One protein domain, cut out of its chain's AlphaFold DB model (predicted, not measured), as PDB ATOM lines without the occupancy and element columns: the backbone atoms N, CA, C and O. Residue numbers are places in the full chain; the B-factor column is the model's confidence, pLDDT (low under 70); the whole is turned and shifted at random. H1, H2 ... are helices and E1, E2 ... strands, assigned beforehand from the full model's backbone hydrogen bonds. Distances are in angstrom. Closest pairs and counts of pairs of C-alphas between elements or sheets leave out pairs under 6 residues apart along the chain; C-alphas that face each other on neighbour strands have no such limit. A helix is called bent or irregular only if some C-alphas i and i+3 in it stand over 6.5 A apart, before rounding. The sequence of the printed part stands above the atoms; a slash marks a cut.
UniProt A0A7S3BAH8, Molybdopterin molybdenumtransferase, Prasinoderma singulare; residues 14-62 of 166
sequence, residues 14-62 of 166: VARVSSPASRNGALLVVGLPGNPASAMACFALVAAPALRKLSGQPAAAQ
ATOM      1  N   VAL A  14     144.220 126.398 186.898       87.19
ATOM      2  CA  VAL A  14     142.814 126.007 187.035       87.19
ATOM      3  C   VAL A  14     142.097 126.353 185.739       87.19
ATOM      4  O   VAL A  14     142.110 127.510 185.317       87.19
ATOM      5  N   ALA A  15     141.480 125.355 185.114       88.19
ATOM      6  CA  ALA A  15     140.777 125.498 183.845       88.19
ATOM      7  C   ALA A  15     139.407 124.816 183.894       88.19
ATOM      8  O   ALA A  15     139.219 123.809 184.576       88.19
ATOM      9  N   ARG A  16     138.449 125.363 183.145       88.12
ATOM     10  CA  ARG A  16     137.195 124.683 182.814       88.12
ATOM     11  C   ARG A  16     137.247 124.307 181.346       88.12
ATOM     12  O   ARG A  16     137.420 125.183 180.507       88.12
ATOM     13  N   VAL A  17     137.112 123.023 181.056       90.44
ATOM     14  CA  VAL A  17     137.174 122.488 179.696       90.44
ATOM     15  C   VAL A  17     135.793 121.975 179.332       90.44
ATOM     16  O   VAL A  17     135.213 121.209 180.099       90.44
ATOM     17  N   SER A  18     135.255 122.401 178.189       90.38
ATOM     18  CA  SER A  18     134.001 121.837 177.684       90.38
ATOM     19  C   SER A  18     134.189 120.341 177.450       90.38
ATOM     20  O   SER A  18     135.169 119.932 176.827       90.38
ATOM     21  N   SER A  19     133.302 119.517 178.000       87.12
ATOM     22  CA  SER A  19     133.417 118.068 177.873       87.12
ATOM     23  C   SER A  19     132.038 117.423 177.807       87.12
ATOM     24  O   SER A  19     131.266 117.570 178.760       87.12
ATOM     25  N   PRO A  20     131.743 116.648 176.746       84.19
ATOM     26  CA  PRO A  20     130.491 115.902 176.644       84.19
ATOM     27  C   PRO A  20     130.381 114.787 177.698       84.19
ATOM     28  O   PRO A  20     129.288 114.300 177.957       84.19
ATOM     29  N   ALA A  21     131.491 114.407 178.347       81.88
ATOM     30  CA  ALA A  21     131.503 113.443 179.448       81.88
ATOM     31  C   ALA A  21     131.113 114.058 180.809       81.88
ATOM     32  O   ALA A  21     130.887 113.330 181.776       81.88
ATOM     33  N   SER A  22     131.047 115.390 180.921       81.19
ATOM     34  CA  SER A  22     130.612 116.064 182.147       81.19
ATOM     35  C   SER A  22     129.099 116.263 182.147       81.19
ATOM     36  O   SER A  22     128.550 116.838 181.209       81.19
ATOM     37  N   ARG A  23     128.424 115.893 183.246       78.12
ATOM     38  CA  ARG A  23     126.971 116.106 183.422       78.12
ATOM     39  C   ARG A  23     126.544 117.568 183.257       78.12
ATOM     40  O   ARG A  23     125.422 117.828 182.847       78.12
ATOM     41  N   ASN A  24     127.445 118.508 183.552       79.38
ATOM     42  CA  ASN A  24     127.189 119.949 183.487       79.38
ATOM     43  C   ASN A  24     127.893 120.613 182.288       79.38
ATOM     44  O   ASN A  24     128.108 121.822 182.293       79.38
ATOM     45  N   GLY A  25     128.345 119.827 181.302       82.62
ATOM     46  CA  GLY A  25     129.003 120.309 180.083       82.62
ATOM     47  C   GLY A  25     130.430 120.841 180.260       82.62
ATOM     48  O   GLY A  25     131.086 121.156 179.271       82.62
ATOM     49  N   ALA A  26     130.951 120.919 181.489       86.00
ATOM     50  CA  ALA A  26     132.306 121.392 181.768       86.00
ATOM     51  C   ALA A  26     133.035 120.514 182.795       86.00
ATOM     52  O   ALA A  26     132.479 120.156 183.836       86.00
ATOM     53  N   LEU A  27     134.295 120.194 182.515       89.00
ATOM     54  CA  LEU A  27     135.231 119.519 183.408       89.00
ATOM     55  C   LEU A  27     136.139 120.555 184.079       89.00
ATOM     56  O   LEU A  27     136.716 121.407 183.403       89.00
ATOM     57  N   LEU A  28     136.288 120.477 185.403       89.06
ATOM     58  CA  LEU A  28     137.275 121.272 186.129       89.06
ATOM     59  C   LEU A  28     138.623 120.543 186.115       89.06
ATOM     60  O   LEU A  28     138.725 119.424 186.611       89.06
ATOM     61  N   VAL A  29     139.654 121.196 185.589       90.19
ATOM     62  CA  VAL A  29     141.030 120.693 185.564       90.19
ATOM     63  C   VAL A  29     141.878 121.539 186.509       90.19
ATOM     64  O   VAL A  29     141.925 122.763 186.375       90.19
ATOM     65  N   VAL A  30     142.550 120.888 187.461       91.06
ATOM     66  CA  VAL A  30     143.483 121.525 188.404       91.06
ATOM     67  C   VAL A  30     144.877 120.939 188.190       91.06
ATOM     68  O   VAL A  30     145.155 119.812 188.590       91.06
ATOM     69  N   GLY A  31     145.752 121.705 187.543       91.12
ATOM     70  CA  GLY A  31     147.151 121.352 187.314       91.12
ATOM     71  C   GLY A  31     148.013 121.751 188.506       91.12
ATOM     72  O   GLY A  31     148.320 122.933 188.676       91.12
ATOM     73  N   LEU A  32     148.390 120.771 189.329       91.62
ATOM     74  CA  LEU A  32     149.254 120.977 190.491       91.62
ATOM     75  C   LEU A  32     150.741 121.096 190.085       91.62
ATOM     76  O   LEU A  32     151.164 120.487 189.102       91.62
ATOM     77  N   PRO A  33     151.561 121.838 190.853       88.50
ATOM     78  CA  PRO A  33     153.010 121.889 190.654       88.50
ATOM     79  C   PRO A  33     153.675 120.505 190.736       88.50
ATOM     80  O   PRO A  33     153.313 119.707 191.591       88.50
ATOM     81  N   GLY A  34     154.750 120.265 189.972       87.75
ATOM     82  CA  GLY A  34     155.518 119.006 190.056       87.75
ATOM     83  C   GLY A  34     156.346 118.826 191.341       87.75
ATOM     84  O   GLY A  34     156.751 117.719 191.679       87.75
ATOM     85  N   ASN A  35     156.600 119.906 192.088       89.19
ATOM     86  CA  ASN A  35     157.328 119.848 193.357       89.19
ATOM     87  C   ASN A  35     156.417 119.328 194.487       89.19
ATOM     88  O   ASN A  35     155.403 119.979 194.742       89.19
ATOM     89  N   PRO A  36     156.778 118.268 195.235       86.38
ATOM     90  CA  PRO A  36     155.856 117.605 196.164       86.38
ATOM     91  C   PRO A  36     155.249 118.507 197.246       86.38
ATOM     92  O   PRO A  36     154.042 118.470 197.476       86.38
ATOM     93  N   ALA A  37     156.049 119.364 197.893       87.69
ATOM     94  CA  ALA A  37     155.527 120.246 198.939       87.69
ATOM     95  C   ALA A  37     154.625 121.346 198.348       87.69
ATOM     96  O   ALA A  37     153.652 121.764 198.974       87.69
ATOM     97  N   SER A  38     154.921 121.797 197.125       89.12
ATOM     98  CA  SER A  38     154.050 122.713 196.384       89.12
ATOM     99  C   SER A  38     152.744 122.032 195.974       89.12
ATOM    100  O   SER A  38     151.687 122.624 196.151       89.12
ATOM    101  N   ALA A  39     152.807 120.798 195.463       90.50
ATOM    102  CA  ALA A  39     151.638 120.016 195.073       90.50
ATOM    103  C   ALA A  39     150.685 119.829 196.257       90.50
ATOM    104  O   ALA A  39     149.495 120.097 196.128       90.50
ATOM    105  N   MET A  40     151.224 119.455 197.422       90.19
ATOM    106  CA  MET A  40     150.444 119.246 198.641       90.19
ATOM    107  C   MET A  40     149.781 120.537 199.136       90.19
ATOM    108  O   MET A  40     148.589 120.548 199.435       90.19
ATOM    109  N   ALA A  41     150.524 121.648 199.164       90.88
ATOM    110  CA  ALA A  41     149.965 122.944 199.543       90.88
ATOM    111  C   ALA A  41     148.865 123.400 198.568       90.88
ATOM    112  O   ALA A  41     147.779 123.780 198.997       90.88
ATOM    113  N   CYS A  42     149.106 123.318 197.255       92.12
ATOM    114  CA  CYS A  42     148.112 123.670 196.238       92.12
ATOM    115  C   CYS A  42     146.885 122.749 196.281       92.12
ATOM    116  O   CYS A  42     145.763 123.214 196.079       92.12
ATOM    117  N   PHE A  43     147.073 121.461 196.577       92.06
ATOM    118  CA  PHE A  43     145.966 120.540 196.783       92.06
ATOM    119  C   PHE A  43     145.111 120.982 197.973       92.06
ATOM    120  O   PHE A  43     143.910 121.182 197.810       92.06
ATOM    121  N   ALA A  44     145.725 121.210 199.137       91.50
ATOM    122  CA  ALA A  44     145.019 121.611 200.352       91.50
ATOM    123  C   ALA A  44     144.278 122.951 200.195       91.50
ATOM    124  O   ALA A  44     143.138 123.082 200.637       91.50
ATOM    125  N   LEU A  45     144.904 123.928 199.533       91.19
ATOM    126  CA  LEU A  45     144.377 125.289 199.407       91.19
ATOM    127  C   LEU A  45     143.369 125.461 198.266       91.19
ATOM    128  O   LEU A  45     142.536 126.363 198.332       91.19
ATOM    129  N   VAL A  46     143.438 124.635 197.214       91.12
ATOM    130  CA  VAL A  46     142.633 124.837 195.995       91.12
ATOM    131  C   VAL A  46     141.866 123.593 195.579       91.12
ATOM    132  O   VAL A  46     140.639 123.650 195.474       91.12
ATOM    133  N   ALA A  47     142.545 122.465 195.359       92.06
ATOM    134  CA  ALA A  47     141.882 121.265 194.849       92.06
ATOM    135  C   ALA A  47     140.876 120.688 195.860       92.06
ATOM    136  O   ALA A  47     139.733 120.421 195.500       92.06
ATOM    137  N   ALA A  48     141.260 120.556 197.131       92.50
ATOM    138  CA  ALA A  48     140.395 120.021 198.176       92.50
ATOM    139  C   ALA A  48     139.142 120.893 198.411       92.50
ATOM    140  O   ALA A  48     138.042 120.338 198.398       92.50
ATOM    141  N   PRO A  49     139.229 122.235 198.534       91.19
ATOM    142  CA  PRO A  49     138.040 123.085 198.593       91.19
ATOM    143  C   PRO A  49     137.142 122.983 197.358       91.19
ATOM    144  O   PRO A  49     135.917 122.966 197.492       91.19
ATOM    145  N   ALA A  50     137.727 122.880 196.159       90.88
ATOM    146  CA  ALA A  50     136.962 122.695 194.929       90.88
ATOM    147  C   ALA A  50     136.209 121.358 194.929       90.88
ATOM    148  O   ALA A  50     135.020 121.337 194.614       90.88
ATOM    149  N   LEU A  51     136.862 120.269 195.348       91.62
ATOM    150  CA  LEU A  51     136.236 118.955 195.495       91.62
ATOM    151  C   LEU A  51     135.088 118.997 196.506       91.62
ATOM    152  O   LEU A  51     133.981 118.603 196.169       91.62
ATOM    153  N   ARG A  52     135.302 119.561 197.702       93.06
ATOM    154  CA  ARG A  52     134.246 119.689 198.724       93.06
ATOM    155  C   ARG A  52     133.037 120.464 198.202       93.06
ATOM    156  O   ARG A  52     131.903 120.049 198.425       93.06
ATOM    157  N   LYS A  53     133.277 121.560 197.475       91.81
ATOM    158  CA  LYS A  53     132.213 122.343 196.838       91.81
ATOM    159  C   LYS A  53     131.454 121.530 195.786       91.81
ATOM    160  O   LYS A  53     130.230 121.582 195.762       91.81
ATOM    161  N   LEU A  54     132.161 120.791 194.930       90.12
ATOM    162  CA  LEU A  54     131.546 119.946 193.900       90.12
ATOM    163  C   LEU A  54     130.778 118.756 194.497       90.12
ATOM    164  O   LEU A  54     129.777 118.344 193.920       90.12
ATOM    165  N   SER A  55     131.190 118.260 195.664       91.44
ATOM    166  CA  SER A  55     130.478 117.227 196.428       91.44
ATOM    167  C   SER A  55     129.263 117.752 197.206       91.44
ATOM    168  O   SER A  55     128.639 116.981 197.926       91.44
ATOM    169  N   GLY A  56     128.931 119.044 197.113       93.06
ATOM    170  CA  GLY A  56     127.756 119.620 197.777       93.06
ATOM    171  C   GLY A  56     127.919 119.886 199.278       93.06
ATOM    172  O   GLY A  56     126.921 120.097 199.962       93.06
ATOM    173  N   GLN A  57     129.149 119.907 199.805       93.50
ATOM    174  CA  GLN A  57     129.393 120.256 201.211       93.50
ATOM    175  C   GLN A  57     128.927 121.694 201.514       93.50
ATOM    176  O   GLN A  57     129.082 122.577 200.657       93.50
ATOM    177  N   PRO A  58     128.428 121.982 202.731       92.56
ATOM    178  CA  PRO A  58     128.033 123.331 203.119       92.56
ATOM    179  C   PRO A  58     129.229 124.284 203.064       92.56
ATOM    180  O   PRO A  58     130.371 123.885 203.296       92.56
ATOM    181  N   ALA A  59     128.976 125.567 202.791       87.88
ATOM    182  CA  ALA A  59     130.026 126.569 202.582       87.88
ATOM    183  C   ALA A  59     131.063 126.626 203.723       87.88
ATOM    184  O   ALA A  59     132.256 126.780 203.456       87.88
ATOM    185  N   ALA A  60     130.624 126.433 204.971       87.62
ATOM    186  CA  ALA A  60     131.490 126.390 206.149       87.62
ATOM    187  C   ALA A  60     132.497 125.223 206.123       87.62
ATOM    188  O   ALA A  60     133.627 125.386 206.571       87.62
ATOM    189  N   ALA A  61     132.124 124.079 205.543       86.75
ATOM    190  CA  ALA A  61     132.974 122.892 205.435       86.75
ATOM    191  C   ALA A  61     133.849 122.883 204.167       86.75
ATOM    192  O   ALA A  61     134.712 122.023 204.014       86.75
ATOM    193  N   GLN A  62     133.651 123.819 203.229       89.12
ATOM    194  CA  GLN A  62     134.422 123.851 201.980       89.12
ATOM    195  C   GLN A  62     135.862 124.336 202.198       89.12
ATOM    196  O   GLN A  62     136.785 123.863 201.531       89.12
TER     197      GLN A  62
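AT A GLANCE: This is residues 14 to 62 of the 166 residues of the protein "Molybdopterin molybdenumtransferase" of Prasinoderma singulare (UniProt A0A7S3BAH8). Picture a flat, loose, open fold: a hairpin of two strands, E1 and E2, and one long helix, H1, which folds back over the hairpin, mostly beside E2, with the tiny helix H2 packed on the later part of H1. The printed part has 49 residues, with E1, E2, H1 and H2 in that order along it; the sheet, in the order E1 - E2, is antiparallel, and the class is mixed, helices and strands. The whole is loose, with a radius of gyration of the C-alphas of 12.4 A and spans of 33 by 27 by 11 A.

HOW THE PARTS SIT: Start at E1, residues 14 to 18, and E2, residues 26 to 31, an antiparallel hairpin at 151 degrees. Look there for N 15 and O 29, 2.9 A apart, and N 27 and O 17, 2.8 A apart, both within hydrogen-bond range. Next comes H1, residues 36 to 54; its closest C-alpha to E2 is that of Ala 47, 6.6 A from that of Val 30. E1 and H1 are apart. H2, residues 59 to 62, touches H1, which meets it with residues 49 to 53 alone; the closest C-alphas are those of Pro 49 and Gln 62, 5.0 A. In H1, 13 of 15 O i to N i+4 pairs are within hydrogen-bond range, while H2 is too short for such a pair.

IN THESE COORDINATES: Find C-alpha 14 at (142.814, 126.007, 187.035), where E1 begins its 13.5 A; E2 covers 15.8 A. From C-alpha 36 at (155.856, 117.605, 196.164), H1 runs 24.5 A, with a kink of 37 degrees near residue 43; it is irregular, but only just, with C-alphas 45 and 48 6.7 A apart. H2 ends at C-alpha 62, (134.422, 123.851, 201.980), after 5.2 A.

THE WHOLE: The two C-alphas farthest apart, those of Pro 20 and Ala 37, stand 33.8 A from each other. The printed part has no cut; the links E2 to H1 and H1 to H2 are tight, and E1 to E2 is short. Mean pLDDT of the printed part is 89.0, and no printed residue is under 70.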